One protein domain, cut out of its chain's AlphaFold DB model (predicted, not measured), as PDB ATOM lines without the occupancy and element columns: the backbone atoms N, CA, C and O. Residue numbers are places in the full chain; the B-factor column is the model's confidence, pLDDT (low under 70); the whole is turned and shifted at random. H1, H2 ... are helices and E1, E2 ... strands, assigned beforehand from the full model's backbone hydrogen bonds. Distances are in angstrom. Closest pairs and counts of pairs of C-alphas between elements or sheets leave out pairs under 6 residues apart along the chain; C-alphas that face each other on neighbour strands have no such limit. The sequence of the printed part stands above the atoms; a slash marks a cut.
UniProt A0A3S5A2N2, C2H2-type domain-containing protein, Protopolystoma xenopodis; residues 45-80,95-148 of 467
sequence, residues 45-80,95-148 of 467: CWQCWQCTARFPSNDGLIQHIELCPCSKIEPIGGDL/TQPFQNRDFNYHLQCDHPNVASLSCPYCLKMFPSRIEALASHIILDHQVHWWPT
ATOM      1  N   CYS A  45     145.022 108.983 103.439       72.88
ATOM      2  CA  CYS A  45     143.799 109.116 102.644       72.88
ATOM      3  C   CYS A  45     143.417 110.590 102.420       72.88
ATOM      4  O   CYS A  45     143.464 111.423 103.330       72.88
ATOM      5  N   TRP A  46     143.007 110.922 101.197       77.50
ATOM      6  CA  TRP A  46     142.522 112.252 100.824       77.50
ATOM      7  C   TRP A  46     141.080 112.424 101.288       77.50
ATOM      8  O   TRP A  46     140.272 111.521 101.118       77.50
ATOM      9  N   GLN A  47     140.728 113.561 101.883       80.56
ATOM     10  CA  GLN A  47     139.436 113.744 102.544       80.56
ATOM     11  C   GLN A  47     138.771 115.042 102.102       80.56
ATOM     12  O   GLN A  47     139.370 116.114 102.161       80.56
ATOM     13  N   CYS A  48     137.506 114.946 101.698       83.69
ATOM     14  CA  CYS A  48     136.695 116.101 101.334       83.69
ATOM     15  C   CYS A  48     136.308 116.911 102.577       83.69
ATOM     16  O   CYS A  48     135.707 116.365 103.499       83.69
ATOM     17  N   TRP A  49     136.577 118.219 102.588       81.88
ATOM     18  CA  TRP A  49     136.220 119.094 103.716       81.88
ATOM     19  C   TRP A  49     134.716 119.356 103.840       81.88
ATOM     20  O   TRP A  49     134.240 119.688 104.919       81.88
ATOM     21  N   GLN A  50     133.958 119.194 102.752       83.75
ATOM     22  CA  GLN A  50     132.518 119.467 102.737       83.75
ATOM     23  C   GLN A  50     131.692 118.293 103.279       83.75
ATOM     24  O   GLN A  50     130.662 118.501 103.912       83.75
ATOM     25  N   CYS A  51     132.114 117.052 103.014       82.81
ATOM     26  CA  CYS A  51     131.335 115.849 103.338       82.81
ATOM     27  C   CYS A  51     132.116 114.786 104.121       82.81
ATOM     28  O   CYS A  51     131.550 113.755 104.477       82.81
ATOM     29  N   THR A  52     133.409 115.003 104.374       81.69
ATOM     30  CA  THR A  52     134.332 114.083 105.062       81.69
ATOM     31  C   THR A  52     134.599 112.746 104.356       81.69
ATOM     32  O   THR A  52     135.298 111.899 104.918       81.69
ATOM     33  N   ALA A  53     134.114 112.559 103.118       81.44
ATOM     34  CA  ALA A  53     134.391 111.372 102.307       81.44
ATOM     35  C   ALA A  53     135.892 111.218 102.034       81.44
ATOM     36  O   ALA A  53     136.589 112.209 101.806       81.44
ATOM     37  N   ARG A  54     136.370 109.970 102.061       84.19
ATOM     38  CA  ARG A  54     137.781 109.603 101.915       84.19
ATOM     39  C   ARG A  54     138.054 108.987 100.546       84.19
ATOM     40  O   ARG A  54     137.234 108.227 100.038       84.19
ATOM     41  N   PHE A  55     139.219 109.289  99.992       82.75
ATOM     42  CA  PHE A  55     139.662 108.893  98.664       82.75
ATOM     43  C   PHE A  55     141.109 108.390  98.724       82.75
ATOM     44  O   PHE A  55     141.926 108.952  99.458       82.75
ATOM     45  N   PRO A  56     141.451 107.348  97.951       76.62
ATOM     46  CA  PRO A  56     142.807 106.803  97.916       76.62
ATOM     47  C   PRO A  56     143.781 107.669  97.100       76.62
ATOM     48  O   PRO A  56     144.987 107.560  97.277       76.62
ATOM     49  N   SER A  57     143.282 108.541  96.217       82.69
ATOM     50  CA  SER A  57     144.093 109.433  95.382       82.69
ATOM     51  C   SER A  57     143.597 110.878  95.438       82.69
ATOM     52  O   SER A  57     142.418 111.142  95.698       82.69
ATOM     53  N   ASN A  58     144.508 111.813  95.163       80.06
ATOM     54  CA  ASN A  58     144.202 113.232  94.994       80.06
ATOM     55  C   ASN A  58     143.224 113.453  93.828       80.06
ATOM     56  O   ASN A  58     142.248 114.179  93.996       80.06
ATOM     57  N   ASP A  59     143.407 112.753  92.705       84.69
ATOM     58  CA  ASP A  59     142.503 112.806  91.547       84.69
ATOM     59  C   ASP A  59     141.058 112.434  91.919       84.69
ATOM     60  O   ASP A  59     140.106 113.101  91.509       84.69
ATOM     61  N   GLY A  60     140.888 111.400  92.755       84.56
ATOM     62  CA  GLY A  60     139.574 110.971  93.238       84.56
ATOM     63  C   GLY A  60     138.900 112.016  94.129       84.56
ATOM     64  O   GLY A  60     137.690 112.230  94.025       84.56
ATOM     65  N   LEU A  61     139.680 112.714  94.962       85.44
ATOM     66  CA  LEU A  61     139.181 113.832  95.759       85.44
ATOM     67  C   LEU A  61     138.769 115.019  94.869       85.44
ATOM     68  O   LEU A  61     137.711 115.601  95.105       85.44
ATOM     69  N   ILE A  62     139.548 115.363  93.840       86.12
ATOM     70  CA  ILE A  62     139.227 116.478  92.931       86.12
ATOM     71  C   ILE A  62     137.933 116.234  92.170       86.12
ATOM     72  O   ILE A  62     137.032 117.076  92.211       86.12
ATOM     73  N   GLN A  63     137.796 115.057  91.558       86.69
ATOM     74  CA  GLN A  63     136.569 114.688  90.855       86.69
ATOM     75  C   GLN A  63     135.348 114.740  91.789       86.69
ATOM     76  O   GLN A  63     134.243 115.095  91.374       86.69
ATOM     77  N   HIS A  64     135.543 114.416  93.071       88.31
ATOM     78  CA  HIS A  64     134.495 114.525  94.072       88.31
ATOM     79  C   HIS A  64     134.169 115.973  94.464       88.31
ATOM     80  O   HIS A  64     132.992 116.276  94.633       88.31
ATOM     81  N   ILE A  65     135.152 116.863  94.636       85.50
ATOM     82  CA  ILE A  65     134.922 118.257  95.068       85.50
ATOM     83  C   ILE A  65     133.996 118.990  94.093       85.50
ATOM     84  O   ILE A  65     133.082 119.690  94.536       85.50
ATOM     85  N   GLU A  66     134.191 118.782  92.790       79.75
ATOM     86  CA  GLU A  66     133.371 119.393  91.733       79.75
ATOM     87  C   GLU A  66     131.925 118.872  91.718       79.75
ATOM     88  O   GLU A  66     131.003 119.588  91.329       79.75
ATOM     89  N   LEU A  67     131.710 117.635  92.173       82.50
ATOM     90  CA  LEU A  67     130.417 116.941  92.155       82.50
ATOM     91  C   LEU A  67     129.848 116.703  93.563       82.50
ATOM     92  O   LEU A  67     128.914 115.912  93.735       82.50
ATOM     93  N   CYS A  68     130.412 117.359  94.580       82.81
ATOM     94  CA  CYS A  68     130.147 117.034  95.975       82.81
ATOM     95  C   CYS A  68     128.654 117.222  96.291       82.81
ATOM     96  O   CYS A  68     128.123 118.305  96.047       82.81
ATOM     97  N   PRO A  69     127.949 116.231  96.872       74.38
ATOM     98  CA  PRO A  69     126.521 116.350  97.176       74.38
ATOM     99  C   PRO A  69     126.182 117.521  98.109       74.38
ATOM    100  O   PRO A  69     125.090 118.080  98.004       74.38
ATOM    101  N   CYS A  70     127.122 117.929  98.971       69.69
ATOM    102  CA  CYS A  70     126.979 119.085  99.861       69.69
ATOM    103  C   CYS A  70     126.828 120.414  99.099       69.69
ATOM    104  O   CYS A  70     126.270 121.361  99.641       69.69
ATOM    105  N   SER A  71     127.211 120.468  97.817       62.09
ATOM    106  CA  SER A  71     126.970 121.629  96.943       62.09
ATOM    107  C   SER A  71     125.485 121.877  96.631       62.09
ATOM    108  O   SER A  71     125.140 122.939  96.116       62.09
ATOM    109  N   LYS A  72     124.589 120.923  96.925       57.62
ATOM    110  CA  LYS A  72     123.153 121.016  96.597       57.62
ATOM    111  C   LYS A  72     122.297 121.649  97.699       57.62
ATOM    112  O   LYS A  72     121.126 121.919  97.450       57.62
ATOM    113  N   ILE A  73     122.856 121.903  98.881       63.03
ATOM    114  CA  ILE A  73     122.160 122.574  99.989       63.03
ATOM    115  C   ILE A  73     122.066 124.070  99.660       63.03
ATOM    116  O   ILE A  73     123.035 124.638  99.156       63.03
ATOM    117  N   GLU A  74     120.890 124.685  99.830       58.06
ATOM    118  CA  GLU A  74     120.708 126.121  99.575       58.06
ATOM    119  C   GLU A  74     121.630 126.957 100.473       58.06
ATOM    120  O   GLU A  74     121.796 126.607 101.644       58.06
ATOM    121  N   PRO A  75     122.238 128.033  99.940       59.81
ATOM    122  CA  PRO A  75     123.102 128.884 100.735       59.81
ATOM    123  C   PRO A  75     122.263 129.536 101.826       59.81
ATOM    124  O   PRO A  75     121.180 130.071 101.566       59.81
ATOM    125  N   ILE A  76     122.762 129.491 103.056       58.22
ATOM    126  CA  ILE A  76     122.160 130.240 104.154       58.22
ATOM    127  C   ILE A  76     122.482 131.703 103.858       58.22
ATOM    128  O   ILE A  76     123.602 132.146 104.087       58.22
ATOM    129  N   GLY A  77     121.532 132.434 103.272       52.50
ATOM    130  CA  GLY A  77     121.702 133.857 102.991       52.50
ATOM    131  C   GLY A  77     122.107 134.597 104.265       52.50
ATOM    132  O   GLY A  77     121.355 134.609 105.241       52.50
ATOM    133  N   GLY A  78     123.309 135.172 104.271       60.75
ATOM    134  CA  GLY A  78     123.884 135.839 105.433       60.75
ATOM    135  C   GLY A  78     125.374 136.140 105.268       60.75
ATOM    136  O   GLY A  78     126.040 135.573 104.409       60.75
ATOM    137  N   ASP A  79     125.866 137.047 106.113       65.56
ATOM    138  CA  ASP A  79     127.259 137.504 106.195       65.56
ATOM    139  C   ASP A  79     128.250 136.331 106.339       65.56
ATOM    140  O   ASP A  79     128.232 135.602 107.342       65.56
ATOM    141  N   LEU A  80     129.119 136.133 105.336       76.31
ATOM    142  CA  LEU A  80     130.167 135.114 105.370       76.31
ATOM    143  C   LEU A  80     131.300 135.534 106.310       76.31
ATOM    144  O   LEU A  80     132.343 136.069 105.910       76.31
ATOM    145  N   THR A  95     137.493 128.447 112.764       49.94
ATOM    146  CA  THR A  95     138.462 127.461 112.266       49.94
ATOM    147  C   THR A  95     137.856 126.532 111.214       49.94
ATOM    148  O   THR A  95     138.572 125.740 110.604       49.94
ATOM    149  N   GLN A  96     136.540 126.618 110.995       62.91
ATOM    150  CA  GLN A  96     135.822 125.754 110.065       62.91
ATOM    151  C   GLN A  96     136.081 126.155 108.605       62.91
ATOM    152  O   GLN A  96     136.197 127.347 108.304       62.91
ATOM    153  N   PRO A  97     136.175 125.175 107.689       71.62
ATOM    154  CA  PRO A  97     136.312 125.451 106.270       71.62
ATOM    155  C   PRO A  97     135.019 126.026 105.694       71.62
ATOM    156  O   PRO A  97     133.916 125.623 106.065       71.62
ATOM    157  N   PHE A  98     135.164 126.944 104.747       81.44
ATOM    158  CA  PHE A  98     134.065 127.448 103.949       81.44
ATOM    159  C   PHE A  98     133.457 126.329 103.102       81.44
ATOM    160  O   PHE A  98     134.167 125.523 102.490       81.44
ATOM    161  N   GLN A  99     132.129 126.321 103.019       83.88
ATOM    162  CA  GLN A  99     131.434 125.554 101.995       83.88
ATOM    163  C   GLN A  99     131.616 126.254 100.646       83.88
ATOM    164  O   GLN A  99     131.547 127.482 100.560       83.88
ATOM    165  N   ASN A 100     131.825 125.476  99.580       86.44
ATOM    166  CA  ASN A 100     132.150 126.038  98.266       86.44
ATOM    167  C   ASN A 100     131.046 126.967  97.757       86.44
ATOM    168  O   ASN A 100     131.326 128.043  97.234       86.44
ATOM    169  N   ARG A 101     129.784 126.557  97.935       83.19
ATOM    170  CA  ARG A 101     128.624 127.329  97.487       83.19
ATOM    171  C   ARG A 101     128.490 128.646  98.245       83.19
ATOM    172  O   ARG A 101     128.312 129.667  97.591       83.19
ATOM    173  N   ASP A 102     128.619 128.625  99.569       84.25
ATOM    174  CA  ASP A 102     128.480 129.818 100.414       84.25
ATOM    175  C   ASP A 102     129.571 130.844 100.097       84.25
ATOM    176  O   ASP A 102     129.273 132.014  99.870       84.25
ATOM    177  N   PHE A 103     130.829 130.396  99.981       86.81
ATOM    178  CA  PHE A 103     131.944 131.279  99.633       86.81
ATOM    179  C   PHE A 103     131.790 131.887  98.240       86.81
ATOM    180  O   PHE A 103     131.930 133.097  98.074       86.81
ATOM    181  N   ASN A 104     131.490 131.061  97.236       89.19
ATOM    182  CA  ASN A 104     131.359 131.535  95.860       89.19
ATOM    183  C   ASN A 104     130.144 132.463  95.690       89.19
ATOM    184  O   ASN A 104     130.237 133.448  94.962       89.19
ATOM    185  N   TYR A 105     129.025 132.167  96.361       88.00
ATOM    186  CA  TYR A 105     127.828 133.008  96.341       88.00
ATOM    187  C   TYR A 105     128.088 134.363  97.009       88.00
ATOM    188  O   TYR A 105     127.842 135.396  96.388       88.00
ATOM    189  N   HIS A 106     128.669 134.367  98.215       88.06
ATOM    190  CA  HIS A 106     129.091 135.587  98.916       88.06
ATOM    191  C   HIS A 106     130.036 136.429  98.054       88.06
ATOM    192  O   HIS A 106     129.834 137.625  97.873       88.06
ATOM    193  N   LEU A 107     131.051 135.800  97.454       88.19
ATOM    194  CA  LEU A 107     132.006 136.496  96.596       88.19
ATOM    195  C   LEU A 107     131.321 137.141  95.382       88.19
ATOM    196  O   LEU A 107     131.660 138.260  95.013       88.19
ATOM    197  N   GLN A 108     130.337 136.464  94.787       88.81
ATOM    198  CA  GLN A 108     129.582 136.985  93.649       88.81
ATOM    199  C   GLN A 108     128.652 138.149  94.031       88.81
ATOM    200  O   GLN A 108     128.518 139.091  93.248       88.81
ATOM    201  N   CYS A 109     127.996 138.080  95.189       87.62
ATOM    202  CA  CYS A 109     127.025 139.080  95.636       87.62
ATOM    203  C   CYS A 109     127.690 140.315  96.258       87.62
ATOM    204  O   CYS A 109     127.352 141.439  95.885       87.62
ATOM    205  N   ASP A 110     128.651 140.107  97.157       84.94
ATOM    206  CA  ASP A 110     129.215 141.163  98.005       84.94
ATOM    207  C   ASP A 110     130.585 141.660  97.512       84.94
ATOM    208  O   ASP A 110     131.021 142.761  97.860       84.94
ATOM    209  N   HIS A 111     131.265 140.888  96.656       85.62
ATOM    210  CA  HIS A 111     132.590 141.227  96.125       85.62
ATOM    211  C   HIS A 111     132.738 140.984  94.608       85.62
ATOM    212  O   HIS A 111     133.714 140.361  94.177       85.62
ATOM    213  N   PRO A 112     131.851 141.540  93.757       84.69
ATOM    214  CA  PRO A 112     131.866 141.297  92.308       84.69
ATOM    215  C   PRO A 112     133.166 141.738  91.611       84.69
ATOM    216  O   PRO A 112     133.465 141.286  90.508       84.69
ATOM    217  N   ASN A 113     133.962 142.600  92.252       80.50
ATOM    218  CA  ASN A 113     135.249 143.072  91.739       80.50
ATOM    219  C   ASN A 113     136.382 142.035  91.872       80.50
ATOM    220  O   ASN A 113     137.435 142.190  91.251       80.50
ATOM    221  N   VAL A 114     136.199 140.978  92.669       82.50
ATOM    222  CA  VAL A 114     137.210 139.927  92.844       82.50
ATOM    223  C   VAL A 114     137.075 138.906  91.716       82.50
ATOM    224  O   VAL A 114     136.383 137.901  91.841       82.50
ATOM    225  N   ALA A 115     137.761 139.156  90.599       77.50
ATOM    226  CA  ALA A 115     137.707 138.286  89.418       77.50
ATOM    227  C   ALA A 115     138.594 137.029  89.519       77.50
ATOM    228  O   ALA A 115     138.427 136.083  88.747       77.50
ATOM    229  N   SER A 116     139.568 137.012  90.435       81.88
ATOM    230  CA  SER A 116     140.527 135.909  90.539       81.88
ATOM    231  C   SER A 116     141.089 135.714  91.946       81.88
ATOM    232  O   SER A 116     141.211 136.661  92.722       81.88
ATOM    233  N   LEU A 117     141.452 134.468  92.259       83.94
ATOM    234  CA  LEU A 117     142.116 134.060  93.498       83.94
ATOM    235  C   LEU A 117     143.543 133.606  93.166       83.94
ATOM    236  O   LEU A 117     143.751 132.845  92.226       83.94
ATOM    237  N   SER A 118     144.538 134.067  93.920       73.69
ATOM    238  CA  SER A 118     145.939 133.662  93.725       73.69
ATOM    239  C   SER A 118     146.267 132.416  94.536       73.69
ATOM    240  O   SER A 118     145.860 132.352  95.682       73.69
ATOM    241  N   CYS A 119     147.075 131.491  94.028       73.19
ATOM    242  CA  CYS A 119     147.611 130.390  94.826       73.19
ATOM    243  C   CYS A 119     148.613 130.884  95.888       73.19
ATOM    244  O   CYS A 119     149.530 131.634  95.536       73.19
ATOM    245  N   PRO A 120     148.519 130.426  97.153       67.38
ATOM    246  CA  PRO A 120     149.450 130.828  98.206       67.38
ATOM    247  C   PRO A 120     150.849 130.209  98.071       67.38
ATOM    248  O   PRO A 120     151.765 130.665  98.747       67.38
ATOM    249  N   TYR A 121     151.033 129.203  97.203       64.50
ATOM    250  CA  TYR A 121     152.308 128.488  97.019       64.50
ATOM    251  C   TYR A 121     153.043 128.811  95.711       64.50
ATOM    252  O   TYR A 121     154.264 128.710  95.666       64.50
ATOM    253  N   CYS A 122     152.343 129.246  94.654       63.56
ATOM    254  CA  CYS A 122     152.991 129.639  93.392       63.56
ATOM    255  C   CYS A 122     152.505 130.960  92.766       63.56
ATOM    256  O   CYS A 122     152.928 131.285  91.658       63.56
ATOM    257  N   LEU A 123     151.618 131.719  93.425       66.12
ATOM    258  CA  LEU A 123     151.006 132.966  92.926       66.12
ATOM    259  C   LEU A 123     150.203 132.845  91.621       66.12
ATOM    260  O   LEU A 123     149.701 133.861  91.140       66.12
ATOM    261  N   LYS A 124     150.038 131.647  91.045       63.97
ATOM    262  CA  LYS A 124     149.176 131.455  89.870       63.97
ATOM    263  C   LYS A 124     147.759 131.939  90.184       63.97
ATOM    264  O   LYS A 124     147.238 131.670  91.263       63.97
ATOM    265  N   MET A 125     147.153 132.655  89.243       74.44
ATOM    266  CA  MET A 125     145.802 133.191  89.383       74.44
ATOM    267  C   MET A 125     144.786 132.196  88.826       74.44
ATOM    268  O   MET A 125     144.980 131.642  87.745       74.44
ATOM    269  N   PHE A 126     143.691 132.015  89.549       83.00
ATOM    270  CA  PHE A 126     142.573 131.147  89.193       83.00
ATOM    271  C   PHE A 126     141.284 131.964  89.152       83.00
ATOM    272  O   PHE A 126     141.226 133.018  89.789       83.00
ATOM    273  N   PRO A 127     140.241 131.504  88.436       86.06
ATOM    274  CA  PRO A 127     138.915 132.109  88.513       86.06
ATOM    275  C   PRO A 127     138.456 132.281  89.966       86.06
ATOM    276  O   PRO A 127     138.923 131.560  90.849       86.06
ATOM    277  N   SER A 128     137.525 133.206  90.213       84.44
ATOM    278  CA  SER A 128     136.919 133.517  91.521       84.44
ATOM    279  C   SER A 128     136.028 132.392  92.080       84.44
ATOM    280  O   SER A 128     134.899 132.609  92.513       84.44
ATOM    281  N   ARG A 129     136.530 131.160  92.015       88.88
ATOM    282  CA  ARG A 129     135.912 129.917  92.448       88.88
ATOM    283  C   ARG A 129     136.897 129.170  93.319       88.88
ATOM    284  O   ARG A 129     138.003 128.841  92.884       88.88
ATOM    285  N   ILE A 130     136.488 128.891  94.546       88.44
ATOM    286  CA  ILE A 130     137.376 128.278  95.529       88.44
ATOM    287  C   ILE A 130     137.775 126.845  95.165       88.44
ATOM    288  O   ILE A 130     138.864 126.400  95.518       88.44
ATOM    289  N   GLU A 131     136.942 126.149  94.389       90.19
ATOM    290  CA  GLU A 131     137.217 124.801  93.890       90.19
ATOM    291  C   GLU A 131     138.385 124.803  92.906       90.19
ATOM    292  O   GLU A 131     139.243 123.934  92.985       90.19
ATOM    293  N   ALA A 132     138.470 125.808  92.028       89.31
ATOM    294  CA  ALA A 132     139.563 125.919  91.064       89.31
ATOM    295  C   ALA A 132     140.914 126.111  91.773       89.31
ATOM    296  O   ALA A 132     141.911 125.486  91.410       89.31
ATOM    297  N   LEU A 133     140.925 126.938  92.823       88.12
ATOM    298  CA  LEU A 133     142.089 127.133  93.680       88.12
ATOM    299  C   LEU A 133     142.446 125.850  94.452       88.12
ATOM    300  O   LEU A 133     143.612 125.458  94.477       88.12
ATOM    301  N   ALA A 134     141.456 125.181  95.051       86.69
ATOM    302  CA  ALA A 134     141.664 123.937  95.790       86.69
ATOM    303  C   ALA A 134     142.238 122.828  94.895       86.69
ATOM    304  O   ALA A 134     143.207 122.173  95.281       86.69
ATOM    305  N   SER A 135     141.685 122.659  93.689       88.75
ATOM    306  CA  SER A 135     142.138 121.664  92.714       88.75
ATOM    307  C   SER A 135     143.605 121.843  92.355       88.75
ATOM    308  O   SER A 135     144.372 120.885  92.393       88.75
ATOM    309  N   HIS A 136     144.020 123.082  92.093       83.69
ATOM    310  CA  HIS A 136     145.420 123.398  91.842       83.69
ATOM    311  C   HIS A 136     146.323 123.068  93.042       83.69
ATOM    312  O   HIS A 136     147.370 122.446  92.884       83.69
ATOM    313  N   ILE A 137     145.923 123.442  94.260       78.44
ATOM    314  CA  ILE A 137     146.730 123.181  95.460       78.44
ATOM    315  C   ILE A 137     146.908 121.673  95.704       78.44
ATOM    316  O   ILE A 137     148.007 121.208  96.007       78.44
ATOM    317  N   ILE A 138     145.845 120.894  95.543       79.44
ATOM    318  CA  ILE A 138     145.869 119.448  95.773       79.44
ATOM    319  C   ILE A 138     146.661 118.710  94.679       79.44
ATOM    320  O   ILE A 138     147.378 117.756  94.986       79.44
ATOM    321  N   LEU A 139     146.567 119.133  93.414       80.56
ATOM    322  CA  LEU A 139     147.240 118.459  92.296       80.56
ATOM    323  C   LEU A 139     148.701 118.887  92.141       80.56
ATOM    324  O   LEU A 139     149.592 118.038  92.103       80.56
ATOM    325  N   ASP A 140     148.959 120.193  92.072       74.62
ATOM    326  CA  ASP A 140     150.293 120.722  91.784       74.62
ATOM    327  C   ASP A 140     151.181 120.755  93.031       74.62
ATOM    328  O   ASP A 140     152.378 120.479  92.949       74.62
ATOM    329  N   HIS A 141     150.605 121.087  94.191       69.44
ATOM    330  CA  HIS A 141     151.359 121.207  95.442       69.44
ATOM    331  C   HIS A 141     151.270 119.959  96.325       69.44
ATOM    332  O   HIS A 141     152.050 119.838  97.267       69.44
ATOM    333  N   GLN A 142     150.378 119.013  96.005       69.19
ATOM    334  CA  GLN A 142     150.163 117.784  96.780       69.19
ATOM    335  C   GLN A 142     149.846 118.070  98.257       69.19
ATOM    336  O   GLN A 142     150.239 117.319  99.148       69.19
ATOM    337  N   VAL A 143     149.111 119.158  98.514       68.06
ATOM    338  CA  VAL A 143     148.700 119.573  99.861       68.06
ATOM    339  C   VAL A 143     147.226 119.247 100.079       68.06
ATOM    340  O   VAL A 143     146.378 119.611  99.265       68.06
ATOM    341  N   HIS A 144     146.901 118.611 101.207       66.06
ATOM    342  CA  HIS A 144     145.519 118.343 101.637       66.06
ATOM    343  C   HIS A 144     144.848 119.617 102.168       66.06
ATOM    344  O   HIS A 144     144.683 119.843 103.360       66.06
ATOM    345  N   TRP A 145     144.530 120.522 101.253       73.88
ATOM    346  CA  TRP A 145     144.199 121.897 101.602       73.88
ATOM    347  C   TRP A 145     142.708 122.130 101.843       73.88
ATOM    348  O   TRP A 145     141.870 121.681 101.061       73.88
ATOM    349  N   TRP A 146     142.394 122.912 102.884       76.94
ATOM    350  CA  TRP A 146     141.035 123.341 103.217       76.94
ATOM    351  C   TRP A 146     140.880 124.866 103.153       76.94
ATOM    352  O   TRP A 146     141.727 125.596 103.683       76.94
ATOM    353  N   PRO A 147     139.781 125.369 102.569       77.25
ATOM    354  CA  PRO A 147     139.510 126.797 102.486       77.25
ATOM    355  C   PRO A 147     138.970 127.348 103.810       77.25
ATOM    356  O   PRO A 147     137.766 127.420 104.005       77.25
ATOM    357  N   THR A 148     139.828 127.737 104.743       71.25
ATOM    358  CA  THR A 148     139.429 128.349 106.019       71.25
ATOM    359  C   THR A 148     139.668 129.861 105.981       71.25
ATOM    360  O   THR A 148     140.457 130.342 105.158       71.25
TER     361      THR A 148
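This is residues 45 to 80 and 95 to 148 of the 467 residues of the protein "C2H2-type domain-containing protein" of Protopolystoma xenopodis (UniProt A0A3S5A2N2). H4 lies in the middle of a small helical domain, with H1 side by side with it and running the opposite way on one side, and the small hairpin of E1 and E2 on another. H3 meets H4 where both helices begin, and runs away from it, while the very short H2 lies near the start of H3; residues 45 to 57 form a loop that folds back on itself before H1. The printed part has 90 residues, with four named helices and two named strands in the order H1, H2, H3, E1, E2, H4; the sheet, E1 - E2, is antiparallel. The class is mostly helix, though under half of the residues, 41 of 90, are in named elements. The whole is compact, with a radius of gyration of the C-alphas of 13.0 A and spans of 36 by 30 by 23 A.

Residues 45 to 57 have no named element, but residues 46 to 47 pair with residues 54 to 55, antiparallel. H1, residues 58 to 66, begins with C-alpha 58 at (144.202, 113.232, 94.994) and is 12.9 A long. H2 is residues 69 to 72. After the cut, H3, residues 100 to 110, begins with C-alpha 100 at (132.150, 126.038, 98.266) and is 15.4 A long. E1 is residues 116 to 118 and E2 residues 125 to 127. H4, residues 130 to 140, is 15.4 A long and ends with C-alpha 140 at (150.293, 120.722, 91.784).

H1 and H4 touch, and their closest C-alphas, of Ile 62 and Ser 135, are 6.0 A apart. They run opposite ways at a shallow tilt of 9 degrees. H3 and H4 touch at a steep tilt of 51 degrees, opposite ways; their closest C-alphas, of Asn 100 and Ile 130, are 6.3 A apart. H2 and H3 are close but not clearly touching, the closest C-alphas being those of Ser 71 and Arg 101, 6.0 A. H1 and H3 are apart. E1 and E2 form a hairpin, with N 117 and O 126 at 2.9 A and N 126 and O 117 at 2.8 A, both within hydrogen-bond range. The closest C-alphas of E2 and H4, of Phe 126 and Leu 133, are 6.0 A apart. In H1, H3 and H4 every O i to N i+4 pair is within hydrogen-bond range; H2 is too short for such a pair.

The two C-alphas farthest apart, of Pro 56 and Asn 113, are 37.6 A apart. Residues 81 to 94 are not printed, and C-alphas 80 and 95 are 13.2 A apart across this cut, which falls in the link from H2 to H3. Of the links that are printed whole, none is long. The mean pLDDT of the printed part is 77.9; it is under 70 at residues 70 to 79, 95 to 96, 120 to 124 and 141 to 144.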